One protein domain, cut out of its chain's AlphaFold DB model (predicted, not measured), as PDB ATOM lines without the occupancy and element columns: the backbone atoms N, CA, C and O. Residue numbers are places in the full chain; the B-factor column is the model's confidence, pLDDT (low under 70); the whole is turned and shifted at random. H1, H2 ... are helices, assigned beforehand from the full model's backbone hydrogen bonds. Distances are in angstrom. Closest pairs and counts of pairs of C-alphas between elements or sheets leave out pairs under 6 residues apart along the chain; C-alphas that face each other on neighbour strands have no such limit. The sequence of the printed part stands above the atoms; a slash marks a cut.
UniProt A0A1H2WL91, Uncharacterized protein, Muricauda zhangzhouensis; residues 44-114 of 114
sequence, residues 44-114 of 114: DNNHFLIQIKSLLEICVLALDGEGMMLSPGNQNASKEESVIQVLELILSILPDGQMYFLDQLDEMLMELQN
ATOM      1  N   ASP A  44      81.244 -11.301 108.594       80.44
ATOM      2  CA  ASP A  44      80.673  -9.962 108.670       80.44
ATOM      3  C   ASP A  44      81.136  -9.278 109.972       80.44
ATOM      4  O   ASP A  44      81.750  -9.911 110.837       80.44
ATOM      5  N   ASN A  45      80.837  -7.984 110.114       80.12
ATOM      6  CA  ASN A  45      81.245  -7.186 111.275       80.12
ATOM      7  C   ASN A  45      80.657  -7.709 112.595       80.12
ATOM      8  O   ASN A  45      81.292  -7.585 113.639       80.12
ATOM      9  N   ASN A  46      79.473  -8.325 112.567       82.56
ATOM     10  CA  ASN A  46      78.862  -8.883 113.769       82.56
ATOM     11  C   ASN A  46      79.609 -10.142 114.230       82.56
ATOM     12  O   ASN A  46      79.921 -10.284 115.408       82.56
ATOM     13  N   HIS A  47      79.969 -11.027 113.300       85.19
ATOM     14  CA  HIS A  47      80.823 -12.176 113.586       85.19
ATOM     15  C   HIS A  47      82.183 -11.742 114.140       85.19
ATOM     16  O   HIS A  47      82.693 -12.374 115.061       85.19
ATOM     17  N   PHE A  48      82.748 -10.649 113.623       85.62
ATOM     18  CA  PHE A  48      83.994 -10.094 114.142       85.62
ATOM     19  C   PHE A  48      83.870  -9.595 115.582       85.62
ATOM     20  O   PHE A  48      84.672  -9.953 116.442       85.62
ATOM     21  N   LEU A  49      82.818  -8.823 115.857       86.31
ATOM     22  CA  LEU A  49      82.526  -8.315 117.192       86.31
ATOM     23  C   LEU A  49      82.321  -9.458 118.194       86.31
ATOM     24  O   LEU A  49      82.828  -9.394 119.311       86.31
ATOM     25  N   ILE A  50      81.621 -10.520 117.785       89.25
ATOM     26  CA  ILE A  50      81.441 -11.724 118.604       89.25
ATOM     27  C   ILE A  50      82.796 -12.362 118.929       89.25
ATOM     28  O   ILE A  50      83.021 -12.721 120.079       89.25
ATOM     29  N   GLN A  51      83.716 -12.463 117.963       88.31
ATOM     30  CA  GLN A  51      85.056 -13.008 118.211       88.31
ATOM     31  C   GLN A  51      85.840 -12.169 119.227       88.31
ATOM     32  O   GLN A  51      86.388 -12.731 120.175       88.31
ATOM     33  N   ILE A  52      85.846 -10.839 119.083       89.75
ATOM     34  CA  ILE A  52      86.477  -9.931 120.056       89.75
ATOM     35  C   ILE A  52      85.845 -10.103 121.446       89.75
ATOM     36  O   ILE A  52      86.561 -10.235 122.438       89.75
ATOM     37  N   LYS A  53      84.509 -10.162 121.522       90.62
ATOM     38  CA  LYS A  53      83.774 -10.359 122.780       90.62
ATOM     39  C   LYS A  53      84.156 -11.673 123.454       90.62
ATOM     40  O   LYS A  53      84.427 -11.674 124.647       90.62
ATOM     41  N   SER A  54      84.227 -12.769 122.702       91.06
ATOM     42  CA  SER A  54      84.635 -14.067 123.240       91.06
ATOM     43  C   SER A  54      86.074 -14.060 123.763       91.06
ATOM     44  O   SER A  54      86.336 -14.655 124.803       91.06
ATOM     45  N   LEU A  55      87.005 -13.366 123.097       90.44
ATOM     46  CA  LEU A  55      88.375 -13.215 123.604       90.44
ATOM     47  C   LEU A  55      88.408 -12.423 124.921       90.44
ATOM     48  O   LEU A  55      89.093 -12.823 125.858       90.44
ATOM     49  N   LEU A  56      87.628 -11.341 125.017       92.44
ATOM     50  CA  LEU A  56      87.494 -10.560 126.252       92.44
ATOM     51  C   LEU A  56      86.869 -11.380 127.387       92.44
ATOM     52  O   LEU A  56      87.351 -11.326 128.515       92.44
ATOM     53  N   GLU A  57      85.829 -12.162 127.095       90.56
ATOM     54  CA  GLU A  57      85.198 -13.061 128.068       90.56
ATOM     55  C   GLU A  57      86.207 -14.078 128.613       90.56
ATOM     56  O   GLU A  57      86.252 -14.301 129.820       90.56
ATOM     57  N   ILE A  58      87.070 -14.635 127.759       87.56
ATOM     58  CA  ILE A  58      88.146 -15.538 128.192       87.56
ATOM     59  C   ILE A  58      89.125 -14.820 129.127       87.56
ATOM     60  O   ILE A  58      89.493 -15.394 130.148       87.56
ATOM     61  N   CYS A  59      89.515 -13.576 128.832       89.38
ATOM     62  CA  CYS A  59      90.374 -12.793 129.725       89.38
ATOM     63  C   CYS A  59      89.727 -12.568 131.101       89.38
ATOM     64  O   CYS A  59      90.402 -12.713 132.118       89.38
ATOM     65  N   VAL A  60      88.429 -12.251 131.144       87.94
ATOM     66  CA  VAL A  60      87.680 -12.063 132.401       87.94
ATOM     67  C   VAL A  60      87.618 -13.368 133.192       87.94
ATOM     68  O   VAL A  60      88.059 -13.409 134.337       87.94
ATOM     69  N   LEU A  61      87.168 -14.455 132.558       84.62
ATOM     70  CA  LEU A  61      87.071 -15.776 133.189       84.62
ATOM     71  C   LEU A  61      88.423 -16.266 133.699       84.62
ATOM     72  O   LEU A  61      88.509 -16.851 134.780       84.62
ATOM     73  N   ALA A  62      89.482 -16.024 132.920       84.56
ATOM     74  CA  ALA A  62      90.833 -16.274 133.361       84.56
ATOM     75  C   ALA A  62      91.068 -15.499 134.647       84.56
ATOM     76  O   ALA A  62      91.183 -16.143 135.681       84.56
ATOM     77  N   LEU A  63      91.068 -14.163 134.628       83.44
ATOM     78  CA  LEU A  63      91.356 -13.314 135.792       83.44
ATOM     79  C   LEU A  63      90.548 -13.685 137.048       83.44
ATOM     80  O   LEU A  63      91.163 -13.817 138.108       83.44
ATOM     81  N   ASP A  64      89.260 -14.004 136.915       82.50
ATOM     82  CA  ASP A  64      88.378 -14.406 138.025       82.50
ATOM     83  C   ASP A  64      88.723 -15.780 138.638       82.50
ATOM     84  O   ASP A  64      88.260 -16.130 139.721       82.50
ATOM     85  N   GLY A  65      89.601 -16.553 137.992       70.69
ATOM     86  CA  GLY A  65      90.078 -17.851 138.482       70.69
ATOM     87  C   GLY A  65      89.233 -19.037 138.022       70.69
ATOM     88  O   GLY A  65      89.553 -20.174 138.365       70.69
ATOM     89  N   GLU A  66      88.206 -18.786 137.212       66.62
ATOM     90  CA  GLU A  66      87.328 -19.804 136.626       66.62
ATOM     91  C   GLU A  66      87.868 -20.360 135.293       66.62
ATOM     92  O   GLU A  66      87.402 -21.393 134.810       66.62
ATOM     93  N   GLY A  67      88.875 -19.707 134.703       62.84
ATOM     94  CA  GLY A  67      89.504 -20.090 133.440       62.84
ATOM     95  C   GLY A  67      90.999 -20.393 133.565       62.84
ATOM     96  O   GLY A  67      91.757 -19.665 134.208       62.84
ATOM     97  N   MET A  68      91.452 -21.452 132.890       64.38
ATOM     98  CA  MET A  68      92.874 -21.774 132.750       64.38
ATOM     99  C   MET A  68      93.383 -21.222 131.410       64.38
ATOM    100  O   MET A  68      93.024 -21.735 130.354       64.38
ATOM    101  N   MET A  69      94.220 -20.179 131.440       61.97
ATOM    102  CA  MET A  69      94.871 -19.601 130.246       61.97
ATOM    103  C   MET A  69      96.317 -20.070 130.056       61.97
ATOM    104  O   MET A  69      97.130 -19.393 129.442       61.97
ATOM    105  N   LEU A  70      96.649 -21.253 130.567       62.53
ATOM    106  CA  LEU A  70      97.971 -21.837 130.391       62.53
ATOM    107  C   LEU A  70      97.895 -22.941 129.344       62.53
ATOM    108  O   LEU A  70      97.216 -23.951 129.530       62.53
ATOM    109  N   SER A  71      98.613 -22.757 128.237       61.44
ATOM    110  CA  SER A  71      98.883 -23.864 127.324       61.44
ATOM    111  C   SER A  71      99.717 -24.919 128.063       61.44
ATOM    112  O   SER A  71     100.685 -24.550 128.733       61.44
ATOM    113  N   PRO A  72      99.439 -26.227 127.903       60.00
ATOM    114  CA  PRO A  72     100.255 -27.291 128.494       60.00
ATOM    115  C   PRO A  72     101.748 -27.195 128.140       60.00
ATOM    116  O   PRO A  72     102.590 -27.680 128.893       60.00
ATOM    117  N   GLY A  73     102.070 -26.568 126.999       62.78
ATOM    118  CA  GLY A  73     103.434 -26.332 126.519       62.78
ATOM    119  C   GLY A  73     104.086 -25.032 127.004       62.78
ATOM    120  O   GLY A  73     105.241 -24.796 126.665       62.78
ATOM    121  N   ASN A  74     103.385 -24.194 127.775       62.44
ATOM    122  CA  ASN A  74     103.907 -22.929 128.299       62.44
ATOM    123  C   ASN A  74     103.657 -22.810 129.810       62.44
ATOM    124  O   ASN A  74     102.977 -21.904 130.282       62.44
ATOM    125  N   GLN A  75     104.204 -23.759 130.573       61.75
ATOM    126  CA  GLN A  75     104.057 -23.821 132.036       61.75
ATOM    127  C   GLN A  75     104.831 -22.722 132.783       61.75
ATOM    128  O   GLN A  75     104.660 -22.569 133.987       61.75
ATOM    129  N   ASN A  76     105.682 -21.973 132.075       66.44
ATOM    130  CA  ASN A  76     106.501 -20.906 132.648       66.44
ATOM    131  C   ASN A  76     105.819 -19.534 132.594       66.44
ATOM    132  O   ASN A  76     106.306 -18.611 133.239       66.44
ATOM    133  N   ALA A  77     104.744 -19.384 131.815       68.38
ATOM    134  CA  ALA A  77     103.991 -18.141 131.764       68.38
ATOM    135  C   ALA A  77     103.034 -18.062 132.952       68.38
ATOM    136  O   ALA A  77     102.363 -19.035 133.304       68.38
ATOM    137  N   SER A  78     102.949 -16.887 133.556       78.38
ATOM    138  CA  SER A  78     101.878 -16.561 134.480       78.38
ATOM    139  C   SER A  78     100.550 -16.421 133.735       78.38
ATOM    140  O   SER A  78     100.458 -16.197 132.519       78.38
ATOM    141  N   LYS A  79      99.482 -16.556 134.507       78.12
ATOM    142  CA  LYS A  79      98.117 -16.317 134.057       78.12
ATOM    143  C   LYS A  79      97.955 -14.882 133.545       78.12
ATOM    144  O   LYS A  79      97.346 -14.665 132.502       78.12
ATOM    145  N   GLU A  80      98.539 -13.925 134.253       82.62
ATOM    146  CA  GLU A  80      98.516 -12.499 133.946       82.62
ATOM    147  C   GLU A  80      99.221 -12.203 132.619       82.62
ATOM    148  O   GLU A  80      98.659 -11.512 131.773       82.62
ATOM    149  N   GLU A  81     100.402 -12.784 132.385       80.56
ATOM    150  CA  GLU A  81     101.122 -12.648 131.109       80.56
ATOM    151  C   GLU A  81     100.308 -13.203 129.935       80.56
ATOM    152  O   GLU A  81     100.279 -12.606 128.859       80.56
ATOM    153  N   SER A  82      99.600 -14.313 130.146       81.62
ATOM    154  CA  SER A  82      98.751 -14.916 129.112       81.62
ATOM    155  C   SER A  82      97.532 -14.041 128.786       81.62
ATOM    156  O   SER A  82      97.170 -13.889 127.619       81.62
ATOM    157  N   VAL A  83      96.927 -13.416 129.801       87.25
ATOM    158  CA  VAL A  83      95.831 -12.448 129.620       87.25
ATOM    159  C   VAL A  83      96.318 -11.198 128.883       87.25
ATOM    160  O   VAL A  83      95.649 -10.747 127.952       87.25
ATOM    161  N   ILE A  84      97.487 -10.661 129.250       85.25
ATOM    162  CA  ILE A  84      98.089  -9.497 128.583       85.25
ATOM    163  C   ILE A  84      98.275  -9.775 127.088       85.25
ATOM    164  O   ILE A  84      97.838  -8.970 126.272       85.25
ATOM    165  N   GLN A  85      98.817 -10.938 126.719       82.31
ATOM    166  CA  GLN A  85      99.008 -11.301 125.309       82.31
ATOM    167  C   GLN A  85      97.692 -11.338 124.517       82.31
ATOM    168  O   GLN A  85      97.642 -10.907 123.365       82.31
ATOM    169  N   VAL A  86      96.606 -11.835 125.115       86.38
ATOM    170  CA  VAL A  86      95.302 -11.852 124.434       86.38
ATOM    171  C   VAL A  86      94.695 -10.454 124.338       86.38
ATOM    172  O   VAL A  86      94.094 -10.131 123.314       86.38
ATOM    173  N   LEU A  87      94.897  -9.590 125.335       88.81
ATOM    174  CA  LEU A  87      94.501  -8.181 125.253       88.81
ATOM    175  C   LEU A  87      95.287  -7.427 124.172       88.81
ATOM    176  O   LEU A  87      94.687  -6.669 123.415       88.81
ATOM    177  N   GLU A  88      96.591  -7.669 124.038       82.81
ATOM    178  CA  GLU A  88      97.407  -7.115 122.948       82.81
ATOM    179  C   GLU A  88      96.910  -7.579 121.572       82.81
ATOM    180  O   GLU A  88      96.833  -6.779 120.633       82.81
ATOM    181  N   LEU A  89      96.507  -8.850 121.454       83.25
ATOM    182  CA  LEU A  89      95.882  -9.364 120.237       83.25
ATOM    183  C   LEU A  89      94.550  -8.659 119.956       83.25
ATOM    184  O   LEU A  89      94.331  -8.240 118.822       83.25
ATOM    185  N   ILE A  90      93.687  -8.499 120.965       87.44
ATOM    186  CA  ILE A  90      92.417  -7.771 120.834       87.44
ATOM    187  C   ILE A  90      92.673  -6.347 120.334       87.44
ATOM    188  O   ILE A  90      92.073  -5.953 119.340       87.44
ATOM    189  N   LEU A  91      93.594  -5.608 120.961       82.06
ATOM    190  CA  LEU A  91      93.959  -4.250 120.543       82.06
ATOM    191  C   LEU A  91      94.449  -4.213 119.092       82.06
ATOM    192  O   LEU A  91      94.075  -3.325 118.338       82.06
ATOM    193  N   SER A  92      95.232  -5.209 118.680       77.38
ATOM    194  CA  SER A  92      95.771  -5.287 117.318       77.38
ATOM    195  C   SER A  92      94.708  -5.569 116.252       77.38
ATOM    196  O   SER A  92      94.933  -5.280 115.076       77.38
ATOM    197  N   ILE A  93      93.574  -6.166 116.632       79.94
ATOM    198  CA  ILE A  93      92.475  -6.473 115.710       79.94
ATOM    199  C   ILE A  93      91.321  -5.469 115.810       79.94
ATOM    200  O   ILE A  93      90.431  -5.505 114.963       79.94
ATOM    201  N   LEU A  94      91.301  -4.573 116.801       80.56
ATOM    202  CA  LEU A  94      90.238  -3.577 116.907       80.56
ATOM    203  C   LEU A  94      90.130  -2.753 115.609       80.56
ATOM    204  O   LEU A  94      91.140  -2.349 115.027       80.56
ATOM    205  N   PRO A  95      88.907  -2.513 115.105       76.50
ATOM    206  CA  PRO A  95      88.709  -1.835 113.834       76.50
ATOM    207  C   PRO A  95      88.777  -0.305 113.998       76.50
ATOM    208  O   PRO A  95      87.895   0.400 113.511       76.50
ATOM    209  N   ASP A  96      89.820   0.220 114.650       75.06
ATOM    210  CA  ASP A  96      89.953   1.638 115.033       75.06
ATOM    211  C   ASP A  96      89.762   2.589 113.844       75.06
ATOM    212  O   ASP A  96      89.025   3.571 113.923       75.06
ATOM    213  N   GLY A  97      90.357   2.255 112.695       72.31
ATOM    214  CA  GLY A  97      90.196   3.034 111.465       72.31
ATOM    215  C   GLY A  97      88.758   3.052 110.935       72.31
ATOM    216  O   GLY A  97      88.316   4.064 110.397       72.31
ATOM    217  N   GLN A  98      87.995   1.966 111.122       76.12
ATOM    218  CA  GLN A  98      86.573   1.922 110.755       76.12
ATOM    219  C   GLN A  98      85.719   2.735 111.728       76.12
ATOM    220  O   GLN A  98      84.777   3.387 111.289       76.12
ATOM    221  N   MET A  99      86.053   2.716 113.021       81.44
ATOM    222  CA  MET A  99      85.366   3.524 114.032       81.44
ATOM    223  C   MET A  99      85.561   5.016 113.749       81.44
ATOM    224  O   MET A  99      84.582   5.737 113.595       81.44
ATOM    225  N   TYR A 100      86.807   5.444 113.534       82.62
ATOM    226  CA  TYR A 100      87.125   6.829 113.185       82.62
ATOM    227  C   TYR A 100      86.441   7.297 111.892       82.62
ATOM    228  O   TYR A 100      85.950   8.422 111.806       82.62
ATOM    229  N   PHE A 101      86.379   6.429 110.878       82.38
ATOM    230  CA  PHE A 101      85.660   6.718 109.638       82.38
ATOM    231  C   PHE A 101      84.165   6.945 109.862       82.38
ATOM    232  O   PHE A 101      83.600   7.857 109.261       82.38
ATOM    233  N   LEU A 102      83.523   6.118 110.693       84.94
ATOM    234  CA  LEU A 102      82.100   6.264 111.001       84.94
ATOM    235  C   LEU A 102      81.823   7.575 111.743       84.94
ATOM    236  O   LEU A 102      80.887   8.273 111.366       84.94
ATOM    237  N   ASP A 103      82.675   7.949 112.703       88.50
ATOM    238  CA  ASP A 103      82.543   9.216 113.432       88.50
ATOM    239  C   ASP A 103      82.611  10.427 112.483       88.50
ATOM    240  O   ASP A 103      81.755  11.313 112.526       88.50
ATOM    241  N   GLN A 104      83.591  10.448 111.570       88.12
ATOM    242  CA  GLN A 104      83.705  11.520 110.575       88.12
ATOM    243  C   GLN A 104      82.542  11.531 109.580       88.12
ATOM    244  O   GLN A 104      82.060  12.595 109.192       88.12
ATOM    245  N   LEU A 105      82.091  10.354 109.143       89.75
ATOM    246  CA  LEU A 105      80.961  10.241 108.230       89.75
ATOM    247  C   LEU A 105      79.697  10.841 108.854       89.75
ATOM    248  O   LEU A 105      78.990  11.596 108.183       89.75
ATOM    249  N   ASP A 106      79.430  10.534 110.122       90.25
ATOM    250  CA  ASP A 106      78.284  11.076 110.847       90.25
ATOM    251  C   ASP A 106      78.369  12.605 110.969       90.25
ATOM    252  O   ASP A 106      77.379  13.291 110.702       90.25
ATOM    253  N   GLU A 107      79.547  13.162 111.268       91.25
ATOM    254  CA  GLU A 107      79.770  14.614 111.294       91.25
ATOM    255  C   GLU A 107      79.453  15.262 109.934       91.25
ATOM    256  O   GLU A 107      78.636  16.184 109.847       91.25
ATOM    257  N   MET A 108      80.007  14.715 108.848       88.94
ATOM    258  CA  MET A 108      79.784  15.213 107.486       88.94
ATOM    259  C   MET A 108      78.311  15.130 107.058       88.94
ATOM    260  O   MET A 108      77.807  16.009 106.348       88.94
ATOM    261  N   LEU A 109      77.595  14.080 107.470       87.56
ATOM    262  CA  LEU A 109      76.167  13.924 107.188       87.56
ATOM    263  C   LEU A 109      75.315  14.909 107.997       87.56
ATOM    264  O   LEU A 109      74.364  15.479 107.451       87.56
ATOM    265  N   MET A 110      75.665  15.160 109.258       88.69
ATOM    266  CA  MET A 110      74.999  16.162 110.097       88.69
ATOM    267  C   MET A 110      75.187  17.578 109.544       88.69
ATOM    268  O   MET A 110      74.238  18.367 109.516       88.69
ATOM    269  N   GLU A 111      76.370  17.901 109.020       86.00
ATOM    270  CA  GLU A 111      76.623  19.178 108.341       86.00
ATOM    271  C   GLU A 111      75.787  19.374 107.070       86.00
ATOM    272  O   GLU A 111      75.591  20.511 106.640       86.00
ATOM    273  N   LEU A 112      75.318  18.298 106.429       83.44
ATOM    274  CA  LEU A 112      74.439  18.374 105.257       83.44
ATOM    275  C   LEU A 112      72.963  18.552 105.618       83.44
ATOM    276  O   LEU A 112      72.208  19.085 104.801       83.44
ATOM    277  N   GLN A 113      72.553  18.078 106.794       76.94
ATOM    278  CA  GLN A 113      71.187  18.232 107.298       76.94
ATOM    279  C   GLN A 113      70.923  19.644 107.848       76.94
ATOM    280  O   GLN A 113      69.769  20.075 107.856       76.94
ATOM    281  N   ASN A 114      71.987  20.361 108.233       60.94
ATOM    282  CA  ASN A 114      71.979  21.755 108.695       60.94
ATOM    283  C   ASN A 114      72.351  22.764 107.585       60.94
ATOM    284  O   ASN A 114      71.776  23.876 107.601       60.94
TER     285      ASN A 114
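This is residues 44 to 114 of the 114 residues of an uncharacterized protein of Muricauda zhangzhouensis (UniProt A0A1H2WL91). Two helices, H1 and H2, lie side by side as a helical hairpin, joined at one end by a long loop, and a third helix, H3, sticks out past the other end of H2 as a free arm. This arm, residues 96 to 114, makes much of the length. The printed part has 71 residues, with three named helices in the order H1, H2, H3 and no named strand, and its class is all helix. The whole is extended, with a radius of gyration of the C-alphas of 17.8 A and spans of 59 by 21 by 18 A.

H1, residues 45 to 64, and H2, residues 79 to 93, touch and form a helical hairpin. Their closest C-alphas are those of Cys 59 and Val 83, 5.5 A apart. They run opposite ways at a shallow tilt of 16 degrees, 11.1 A from centre to centre. H3, residues 96 to 113, is apart from H1 and also from H2. In H1, H2 and H3, every O i to N i+4 pair is within hydrogen-bond range.

H1 begins at C-alpha 45, (81.245, -7.186, 111.275), and is 28.6 A long from first to last C-alpha. H2 begins at C-alpha 79, (98.117, -16.317, 134.057), and is 21.6 A long. H3 is 26.2 A long and ends at C-alpha 113, (71.187, 18.232, 107.298).

The two C-alphas farthest apart are those of Gln 75 and Asn 114, 60.4 A. Without residues 96 to 114, which stand free, the body spans 36 by 21 by 15 A. The link from H1 to H2 is long, with 14 residues, and that from H2 to H3 is tight, with 2. The printed part has no cut and ends at Asn 114, the chain's last residue. The mean pLDDT of the printed part is 80.4; residues 66 to 77 and residue 114 are under 70.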